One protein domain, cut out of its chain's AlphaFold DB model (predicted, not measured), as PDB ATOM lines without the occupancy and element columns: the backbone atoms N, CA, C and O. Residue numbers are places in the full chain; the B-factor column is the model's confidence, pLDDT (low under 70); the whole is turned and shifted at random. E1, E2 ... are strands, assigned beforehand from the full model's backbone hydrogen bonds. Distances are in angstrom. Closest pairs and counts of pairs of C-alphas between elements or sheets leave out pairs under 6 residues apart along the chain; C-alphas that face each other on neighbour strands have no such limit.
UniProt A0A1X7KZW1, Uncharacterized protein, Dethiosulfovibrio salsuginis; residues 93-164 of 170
ATOM      1  N   SER A  93     -20.009  44.562  39.644       54.22
ATOM      2  CA  SER A  93     -19.204  45.199  40.691       54.22
ATOM      3  C   SER A  93     -19.976  45.593  41.959       54.22
ATOM      4  O   SER A  93     -21.062  46.184  41.891       54.22
ATOM      5  N   MET A  94     -19.447  45.241  43.136       53.88
ATOM      6  CA  MET A  94     -20.101  45.484  44.432       53.88
ATOM      7  C   MET A  94     -20.399  46.978  44.642       53.88
ATOM      8  O   MET A  94     -19.769  47.848  44.047       53.88
ATOM      9  N   ALA A  95     -21.343  47.316  45.523       44.84
ATOM     10  CA  ALA A  95     -21.469  48.700  45.975       44.84
ATOM     11  C   ALA A  95     -20.138  49.144  46.621       44.84
ATOM     12  O   ALA A  95     -19.774  48.642  47.681       44.84
ATOM     13  N   GLY A  96     -19.414  50.052  45.959       49.59
ATOM     14  CA  GLY A  96     -18.068  50.487  46.363       49.59
ATOM     15  C   GLY A  96     -16.920  49.962  45.494       49.59
ATOM     16  O   GLY A  96     -15.772  50.301  45.769       49.59
ATOM     17  N   ASP A  97     -17.204  49.187  44.445       61.44
ATOM     18  CA  ASP A  97     -16.188  48.819  43.458       61.44
ATOM     19  C   ASP A  97     -15.702  50.050  42.690       61.44
ATOM     20  O   ASP A  97     -16.484  50.929  42.314       61.44
ATOM     21  N   THR A  98     -14.401  50.106  42.433       65.69
ATOM     22  CA  THR A  98     -13.771  51.206  41.693       65.69
ATOM     23  C   THR A  98     -13.831  51.009  40.178       65.69
ATOM     24  O   THR A  98     -13.436  51.907  39.435       65.69
ATOM     25  N   SER A  99     -14.334  49.864  39.708       74.06
ATOM     26  CA  SER A  99     -14.382  49.484  38.294       74.06
ATOM     27  C   SER A  99     -15.800  49.165  37.808       74.06
ATOM     28  O   SER A  99     -16.677  48.728  38.564       74.06
ATOM     29  N   MET A 100     -16.046  49.403  36.514       84.06
ATOM     30  CA  MET A 100     -17.290  48.973  35.875       84.06
ATOM     31  C   MET A 100     -17.335  47.447  35.758       84.06
ATOM     32  O   MET A 100     -16.304  46.790  35.621       84.06
ATOM     33  N   GLY A 101     -18.541  46.891  35.752       81.75
ATOM     34  CA  GLY A 101     -18.766  45.459  35.567       81.75
ATOM     35  C   GLY A 101     -19.697  45.187  34.395       81.75
ATOM     36  O   GLY A 101     -20.643  45.940  34.166       81.75
ATOM     37  N   TRP A 102     -19.470  44.087  33.680       84.31
ATOM     38  CA  TRP A 102     -20.379  43.621  32.632       84.31
ATOM     39  C   TRP A 102     -21.458  42.695  33.194       84.31
ATOM     40  O   TRP A 102     -21.175  41.736  33.908       84.31
ATOM     41  N   GLY A 103     -22.705  42.982  32.835       80.12
ATOM     42  CA  GLY A 103     -23.891  42.176  33.096       80.12
ATOM     43  C   GLY A 103     -24.198  41.215  31.947       80.12
ATOM     44  O   GLY A 103     -23.298  40.698  31.294       80.12
ATOM     45  N   ARG A 104     -25.479  40.919  31.704       79.25
ATOM     46  CA  ARG A 104     -25.891  39.981  30.645       79.25
ATOM     47  C   ARG A 104     -26.044  40.662  29.287       79.25
ATOM     48  O   ARG A 104     -26.253  41.868  29.211       79.25
ATOM     49  N   TRP A 105     -26.048  39.863  28.224       85.56
ATOM     50  CA  TRP A 105     -26.648  40.281  26.957       85.56
ATOM     51  C   TRP A 105     -28.177  40.216  27.057       85.56
ATOM     52  O   TRP A 105     -28.727  39.268  27.617       85.56
ATOM     53  N   ALA A 106     -28.857  41.223  26.524       86.38
ATOM     54  CA  ALA A 106     -30.303  41.333  26.440       86.38
ATOM     55  C   ALA A 106     -30.693  41.722  25.010       86.38
ATOM     56  O   ALA A 106     -30.117  42.647  24.444       86.38
ATOM     57  N   HIS A 107     -31.660  41.011  24.435       86.75
ATOM     58  CA  HIS A 107     -32.202  41.325  23.119       86.75
ATOM     59  C   HIS A 107     -33.460  42.178  23.297       86.75
ATOM     60  O   HIS A 107     -34.423  41.728  23.922       86.75
ATOM     61  N   MET A 108     -33.428  43.416  22.809       86.06
ATOM     62  CA  MET A 108     -34.491  44.414  22.959       86.06
ATOM     63  C   MET A 108     -34.675  45.113  21.613       86.06
ATOM     64  O   MET A 108     -33.690  45.435  20.961       86.06
ATOM     65  N   ASP A 109     -35.913  45.293  21.157       84.81
ATOM     66  CA  ASP A 109     -36.224  45.986  19.895       84.81
ATOM     67  C   ASP A 109     -35.402  45.510  18.679       84.81
ATOM     68  O   ASP A 109     -34.974  46.294  17.836       84.81
ATOM     69  N   GLY A 110     -35.148  44.197  18.595       86.25
ATOM     70  CA  GLY A 110     -34.397  43.591  17.489       86.25
ATOM     71  C   GLY A 110     -32.879  43.808  17.531       86.25
ATOM     72  O   GLY A 110     -32.204  43.475  16.559       86.25
ATOM     73  N   LYS A 111     -32.336  44.353  18.628       91.50
ATOM     74  CA  LYS A 111     -30.903  44.600  18.814       91.50
ATOM     75  C   LYS A 111     -30.393  43.978  20.115       91.50
ATOM     76  O   LYS A 111     -31.121  43.864  21.105       91.50
ATOM     77  N   TRP A 112     -29.128  43.564  20.123       91.69
ATOM     78  CA  TRP A 112     -28.446  43.118  21.334       91.69
ATOM     79  C   TRP A 112     -27.833  44.284  22.100       91.69
ATOM     80  O   TRP A 112     -27.164  45.150  21.544       91.69
ATOM     81  N   TYR A 113     -28.010  44.237  23.414       94.06
ATOM     82  CA  TYR A 113     -27.423  45.172  24.355       94.06
ATOM     83  C   TYR A 113     -26.744  44.406  25.480       94.06
ATOM     84  O   TYR A 113     -27.294  43.438  26.011       94.06
ATOM     85  N   ARG A 114     -25.554  44.839  25.878       92.25
ATOM     86  CA  ARG A 114     -24.845  44.334  27.045       92.25
ATOM     87  C   ARG A 114     -25.132  45.237  28.227       92.25
ATOM     88  O   ARG A 114     -24.807  46.418  28.206       92.25
ATOM     89  N   GLU A 115     -25.737  44.685  29.267       90.12
ATOM     90  CA  GLU A 115     -25.878  45.398  30.532       90.12
ATOM     91  C   GLU A 115     -24.494  45.682  31.121       90.12
ATOM     92  O   GLU A 115     -23.606  44.832  31.050       90.12
ATOM     93  N   PHE A 116     -24.311  46.845  31.729       87.75
ATOM     94  CA  PHE A 116     -23.139  47.152  32.539       87.75
ATOM     95  C   PHE A 116     -23.552  47.796  33.857       87.75
ATOM     96  O   PHE A 116     -24.688  48.231  34.037       87.75
ATOM     97  N   CYS A 117     -22.629  47.829  34.809       83.75
ATOM     98  CA  CYS A 117     -22.797  48.548  36.060       83.75
ATOM     99  C   CYS A 117     -21.725  49.626  36.186       83.75
ATOM    100  O   CYS A 117     -20.548  49.320  35.977       83.75
ATOM    101  N   PRO A 118     -22.122  50.867  36.518       82.19
ATOM    102  CA  PRO A 118     -21.173  51.936  36.775       82.19
ATOM    103  C   PRO A 118     -20.300  51.615  37.999       82.19
ATOM    104  O   PRO A 118     -20.768  50.916  38.903       82.19
ATOM    105  N   PRO A 119     -19.065  52.142  38.060       78.62
ATOM    106  CA  PRO A 119     -18.270  52.115  39.281       78.62
ATOM    107  C   PRO A 119     -18.965  52.916  40.395       78.62
ATOM    108  O   PRO A 119     -19.679  53.889  40.135       78.62
ATOM    109  N   GLY A 120     -18.720  52.541  41.650       69.94
ATOM    110  CA  GLY A 120     -19.244  53.237  42.824       69.94
ATOM    111  C   GLY A 120     -20.688  52.865  43.213       69.94
ATOM    112  O   GLY A 120     -21.170  51.770  42.915       69.94
ATOM    113  N   PRO A 121     -21.382  53.726  43.984       62.62
ATOM    114  CA  PRO A 121     -22.715  53.423  44.500       62.62
ATOM    115  C   PRO A 121     -23.746  53.340  43.370       62.62
ATOM    116  O   PRO A 121     -23.916  54.274  42.586       62.62
ATOM    117  N   ARG A 122     -24.474  52.219  43.311       66.19
ATOM    118  CA  ARG A 122     -25.429  51.956  42.229       66.19
ATOM    119  C   ARG A 122     -26.688  52.822  42.369       66.19
ATOM    120  O   ARG A 122     -27.362  52.742  43.405       66.19
ATOM    121  N   PRO A 123     -27.067  53.595  41.334       64.94
ATOM    122  CA  PRO A 123     -28.351  54.283  41.308       64.94
ATOM    123  C   PRO A 123     -29.487  53.258  41.385       64.94
ATOM    124  O   PRO A 123     -29.551  52.321  40.588       64.94
ATOM    125  N   ARG A 124     -30.392  53.411  42.357       68.06
ATOM    126  CA  ARG A 124     -31.564  52.532  42.470       68.06
ATOM    127  C   ARG A 124     -32.530  52.809  41.322       68.06
ATOM    128  O   ARG A 124     -32.745  53.960  40.960       68.06
ATOM    129  N   GLY A 125     -33.151  51.754  40.801       73.00
ATOM    130  CA  GLY A 125     -34.216  51.879  39.804       73.00
ATOM    131  C   GLY A 125     -33.746  52.267  38.400       73.00
ATOM    132  O   GLY A 125     -34.587  52.624  37.583       73.00
ATOM    133  N   VAL A 126     -32.445  52.176  38.105       82.31
ATOM    134  CA  VAL A 126     -31.884  52.424  36.770       82.31
ATOM    135  C   VAL A 126     -30.956  51.278  36.383       82.31
ATOM    136  O   VAL A 126     -30.158  50.811  37.194       82.31
ATOM    137  N   ARG A 127     -31.060  50.833  35.134       86.12
ATOM    138  CA  ARG A 127     -30.180  49.846  34.499       86.12
ATOM    139  C   ARG A 127     -29.406  50.508  33.376       86.12
ATOM    140  O   ARG A 127     -29.899  51.466  32.788       86.12
ATOM    141  N   TRP A 128     -28.221  49.994  33.079       90.31
ATOM    142  CA  TRP A 128     -27.320  50.591  32.101       90.31
ATOM    143  C   TRP A 128     -26.957  49.559  31.052       90.31
ATOM    144  O   TRP A 128     -26.684  48.407  31.384       90.31
ATOM    145  N   PHE A 129     -26.979  49.963  29.794       94.19
ATOM    146  CA  PHE A 129     -26.780  49.085  28.653       94.19
ATOM    147  C   PHE A 129     -25.849  49.733  27.645       94.19
ATOM    148  O   PHE A 129     -25.907  50.941  27.445       94.19
ATOM    149  N   ALA A 130     -25.023  48.930  26.992       95.62
ATOM    150  CA  ALA A 130     -24.263  49.319  25.820       95.62
ATOM    151  C   ALA A 130     -24.688  48.451  24.637       95.62
ATOM    152  O   ALA A 130     -24.838  47.241  24.799       95.62
ATOM    153  N   ASP A 131     -24.889  49.035  23.463       95.19
ATOM    154  CA  ASP A 131     -25.016  48.235  22.245       95.19
ATOM    155  C   ASP A 131     -23.651  47.729  21.747       95.19
ATOM    156  O   ASP A 131     -22.606  48.058  22.314       95.19
ATOM    157  N   GLU A 132     -23.650  46.897  20.703       91.50
ATOM    158  CA  GLU A 132     -22.433  46.313  20.117       91.50
ATOM    159  C   GLU A 132     -21.419  47.372  19.655       91.50
ATOM    160  O   GLU A 132     -20.201  47.167  19.738       91.50
ATOM    161  N   GLU A 133     -21.898  48.533  19.215       92.31
ATOM    162  CA  GLU A 133     -21.078  49.668  18.805       92.31
ATOM    163  C   GLU A 133     -20.503  50.437  20.006       92.31
ATOM    164  O   GLU A 133     -19.418  51.010  19.893       92.31
ATOM    165  N   GLY A 134     -21.117  50.322  21.182       93.00
ATOM    166  CA  GLY A 134     -20.707  50.953  22.434       93.00
ATOM    167  C   GLY A 134     -21.507  52.204  22.791       93.00
ATOM    168  O   GLY A 134     -21.109  52.921  23.705       93.00
ATOM    169  N   ALA A 135     -22.614  52.482  22.101       96.06
ATOM    170  CA  ALA A 135     -23.542  53.522  22.519       96.06
ATOM    171  C   ALA A 135     -24.193  53.119  23.846       96.06
ATOM    172  O   ALA A 135     -24.627  51.977  24.012       96.06
ATOM    173  N   CYS A 136     -24.241  54.050  24.797       96.06
ATOM    174  CA  CYS A 136     -24.756  53.797  26.136       96.06
ATOM    175  C   CYS A 136     -26.226  54.202  26.268       96.06
ATOM    176  O   CYS A 136     -26.690  55.185  25.688       96.06
ATOM    177  N   PHE A 137     -26.947  53.459  27.100       95.25
ATOM    178  CA  PHE A 137     -28.359  53.653  27.378       95.25
ATOM    179  C   PHE A 137     -28.631  53.456  28.864       95.25
ATOM    180  O   PHE A 137     -28.044  52.583  29.505       95.25
ATOM    181  N   SER A 138     -29.579  54.222  29.392       91.94
ATOM    182  CA  SER A 138     -30.154  53.994  30.717       91.94
ATOM    183  C   SER A 138     -31.616  53.573  30.599       91.94
ATOM    184  O   SER A 138     -32.367  54.087  29.771       91.94
ATOM    185  N   GLN A 139     -32.038  52.630  31.434       89.94
ATOM    186  CA  GLN A 139     -33.402  52.120  31.459       89.94
ATOM    187  C   GLN A 139     -33.963  52.211  32.883       89.94
ATOM    188  O   GLN A 139     -33.427  51.554  33.782       89.94
ATOM    189  N   PRO A 140     -35.032  52.987  33.128       82.06
ATOM    190  CA  PRO A 140     -35.701  52.984  34.418       82.06
ATOM    191  C   PRO A 140     -36.384  51.633  34.661       82.06
ATOM    192  O   PRO A 140     -36.949  51.029  33.751       82.06
ATOM    193  N   VAL A 141     -36.361  51.155  35.903       77.88
ATOM    194  CA  VAL A 141     -37.040  49.915  36.309       77.88
ATOM    195  C   VAL A 141     -38.508  50.231  36.616       77.88
ATOM    196  O   VAL A 141     -38.896  50.398  37.770       77.88
ATOM    197  N   VAL A 142     -39.312  50.352  35.558       75.38
ATOM    198  CA  VAL A 142     -40.762  50.638  35.579       75.38
ATOM    199  C   VAL A 142     -41.517  49.639  34.681       75.38
ATOM    200  O   VAL A 142     -40.862  48.945  33.906       75.38
ATOM    201  N   PRO A 143     -42.862  49.520  34.768       54.62
ATOM    202  CA  PRO A 143     -43.637  48.542  33.986       54.62
ATOM    203  C   PRO A 143     -43.476  48.641  32.462       54.62
ATOM    204  O   PRO A 143     -43.553  47.623  31.783       54.62
ATOM    205  N   GLU A 144     -43.203  49.839  31.939       75.12
ATOM    206  CA  GLU A 144     -42.962  50.095  30.511       75.12
ATOM    207  C   GLU A 144     -41.587  50.761  30.329       75.12
ATOM    208  O   GLU A 144     -41.482  51.981  30.191       75.12
ATOM    209  N   PRO A 145     -40.495  49.987  30.440       76.88
ATOM    210  CA  PRO A 145     -39.162  50.551  30.544       76.88
ATOM    211  C   PRO A 145     -38.568  50.841  29.157       76.88
ATOM    212  O   PRO A 145     -38.240  49.925  28.405       76.88
ATOM    213  N   VAL A 146     -38.360  52.119  28.837       87.25
ATOM    214  CA  VAL A 146     -37.749  52.565  27.570       87.25
ATOM    215  C   VAL A 146     -36.236  52.745  27.728       87.25
ATOM    216  O   VAL A 146     -35.773  53.236  28.761       87.25
ATOM    217  N   LEU A 147     -35.457  52.351  26.713       92.56
ATOM    218  CA  LEU A 147     -34.026  52.657  26.638       92.56
ATOM    219  C   LEU A 147     -33.831  54.137  26.303       92.56
ATOM    220  O   LEU A 147     -34.218  54.596  25.232       92.56
ATOM    221  N   ASN A 148     -33.195  54.876  27.205       93.69
ATOM    222  CA  ASN A 148     -32.855  56.277  27.003       93.69
ATOM    223  C   ASN A 148     -31.390  56.374  26.575       93.69
ATOM    224  O   ASN A 148     -30.524  56.022  27.386       93.69
ATOM    225  N   PRO A 149     -31.093  56.833  25.346       95.88
ATOM    226  CA  PRO A 149     -29.725  57.079  24.915       95.88
ATOM    227  C   PRO A 149     -29.036  58.059  25.852       95.88
ATOM    228  O   PRO A 149     -29.654  58.989  26.375       95.88
ATOM    229  N   MET A 150     -27.743  57.863  26.045       94.12
ATOM    230  CA  MET A 150     -26.939  58.739  26.874       94.12
ATOM    231  C   MET A 150     -25.498  58.791  26.382       94.12
ATOM    232  O   MET A 150     -25.020  57.892  25.690       94.12
ATOM    233  N   GLU A 151     -24.796  59.853  26.758       94.06
ATOM    234  CA  GLU A 151     -23.378  59.984  26.455       94.06
ATOM    235  C   GLU A 151     -22.566  58.936  27.225       94.06
ATOM    236  O   GLU A 151     -22.798  58.711  28.414       94.06
ATOM    237  N   ALA A 152     -21.616  58.285  26.550       92.69
ATOM    238  CA  ALA A 152     -20.750  57.306  27.192       92.69
ATOM    239  C   ALA A 152     -19.956  57.980  28.332       92.69
ATOM    240  O   ALA A 152     -19.242  58.956  28.085       92.69
ATOM    241  N   PRO A 153     -20.061  57.494  29.581       89.00
ATOM    242  CA  PRO A 153     -19.298  58.056  30.689       89.00
ATOM    243  C   PRO A 153     -17.788  57.939  30.458       89.00
ATOM    244  O   PRO A 153     -17.327  56.969  29.869       89.00
ATOM    245  N   GLN A 154     -16.988  58.860  31.005       90.19
ATOM    246  CA  GLN A 154     -15.523  58.846  30.825       90.19
ATOM    247  C   GLN A 154     -14.836  57.557  31.307       90.19
ATOM    248  O   GLN A 154     -13.761  57.214  30.830       90.19
ATOM    249  N   TRP A 155     -15.437  56.856  32.269       87.06
ATOM    250  CA  TRP A 155     -14.936  55.587  32.802       87.06
ATOM    251  C   TRP A 155     -15.416  54.360  32.014       87.06
ATOM    252  O   TRP A 155     -14.996  53.246  32.320       87.06
ATOM    253  N   PHE A 156     -16.323  54.529  31.050       92.00
ATOM    254  CA  PHE A 156     -16.837  53.426  30.251       92.00
ATOM    255  C   PHE A 156     -15.758  52.925  29.289       92.00
ATOM    256  O   PHE A 156     -15.144  53.700  28.559       92.00
ATOM    257  N   SER A 157     -15.561  51.610  29.261       89.94
ATOM    258  CA  SER A 157     -14.737  50.927  28.268       89.94
ATOM    259  C   SER A 157     -15.518  49.757  27.687       89.94
ATOM    260  O   SER A 157     -16.306  49.130  28.390       89.94
ATOM    261  N   LYS A 158     -15.272  49.440  26.411       91.62
ATOM    262  CA  LYS A 158     -15.782  48.228  25.746       91.62
ATOM    263  C   LYS A 158     -14.942  46.985  26.064       91.62
ATOM    264  O   LYS A 158     -15.301  45.878  25.657       91.62
ATOM    265  N   ASP A 159     -13.828  47.142  26.772       89.06
ATOM    266  CA  ASP A 159     -12.947  46.032  27.110       89.06
ATOM    267  C   ASP A 159     -13.692  44.986  27.942       89.06
ATOM    268  O   ASP A 159     -14.367  45.293  28.925       89.06
ATOM    269  N   GLY A 160     -13.607  43.723  27.524       84.38
ATOM    270  CA  GLY A 160     -14.288  42.619  28.204       84.38
ATOM    271  C   GLY A 160     -15.808  42.547  27.987       84.38
ATOM    272  O   GLY A 160     -16.448  41.698  28.605       84.38
ATOM    273  N   MET A 161     -16.391  43.365  27.097       87.50
ATOM    274  CA  MET A 161     -17.832  43.336  26.774       87.50
ATOM    275  C   MET A 161     -18.301  41.961  26.270       87.50
ATOM    276  O   MET A 161     -19.439  41.545  26.511       87.50
ATOM    277  N   GLY A 162     -17.398  41.233  25.611       86.19
ATOM    278  CA  GLY A 162     -17.680  39.958  24.965       86.19
ATOM    279  C   GLY A 162     -18.438  40.136  23.651       86.19
ATOM    280  O   GLY A 162     -18.562  41.240  23.130       86.19
ATOM    281  N   VAL A 163     -18.938  39.027  23.111       85.81
ATOM    282  CA  VAL A 163     -19.749  39.003  21.884       85.81
ATOM    283  C   VAL A 163     -21.195  38.634  22.214       85.81
ATOM    284  O   VAL A 163     -21.407  37.830  23.133       85.81
ATOM    285  N   PRO A 164     -22.187  39.203  21.510       87.31
ATOM    286  CA  PRO A 164     -23.586  38.845  21.695       87.31
ATOM    287  C   PRO A 164     -23.820  37.367  21.357       87.31
ATOM    288  O   PRO A 164     -23.104  36.793  20.524       87.31
TER     289      PRO A 164
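AT A GLANCE: This is residues 93 to 164 of the 170 residues of an uncharacterized protein of Dethiosulfovibrio salsuginis (UniProt A0A1X7KZW1). The model is one strongly twisted sheet of five strands, E1 to E5, which fan out like a turned blade; their lines turn by 136 degrees from edge to edge. E1 and E2 make a long hairpin at one edge and short E5 the other edge, from which residues 151 to 164 fold back toward E1's side. The printed part has 72 residues with no named helix; the class is all strand, with 29 residues in named elements, under half. The sheet's order is E1 E2 E3 E4 E5, antiparallel throughout. The whole is compact, with a radius of gyration of the C-alphas of 11.7 A and spans of 33 by 27 by 20 A.

HOW THE PARTS SIT: E1, residues 101 to 108, bends by 51 degrees at residue 104 and forms a hairpin with E2, residues 111 to 117, where N 103 and O 115 are 2.7 A apart. E3, residues 126 to 131, is antiparallel to E2 at 130 degrees, with N 114 and O 130 2.7 A apart. E4, residues 136 to 140, forms a hairpin with E3, and N 137 and O 129 are 2.7 A apart. E5, residues 148 to 150, is antiparallel to E4 at 141 degrees, with N 148 and O 138 2.8 A apart. These five strands form a meander, each the antiparallel neighbour of the one before. E1 and E5 are apart.

IN THESE COORDINATES: E1 begins at C-alpha 101 (-18.766, 45.459, 35.567) and spans 20.2 A. E2 spans 19.5 A, E3 16.6 A, E4 13.7 A and E5 6.4 A, ending at C-alpha 150 (-26.939, 58.739, 26.874).

THE WHOLE: The C-alphas of Gly 96 and Gly 110, the two farthest apart, are 33.9 A apart. The printed part has no cut and no long link. Confidence is under 70 at residues 93 to 98, 120 to 124 and 143.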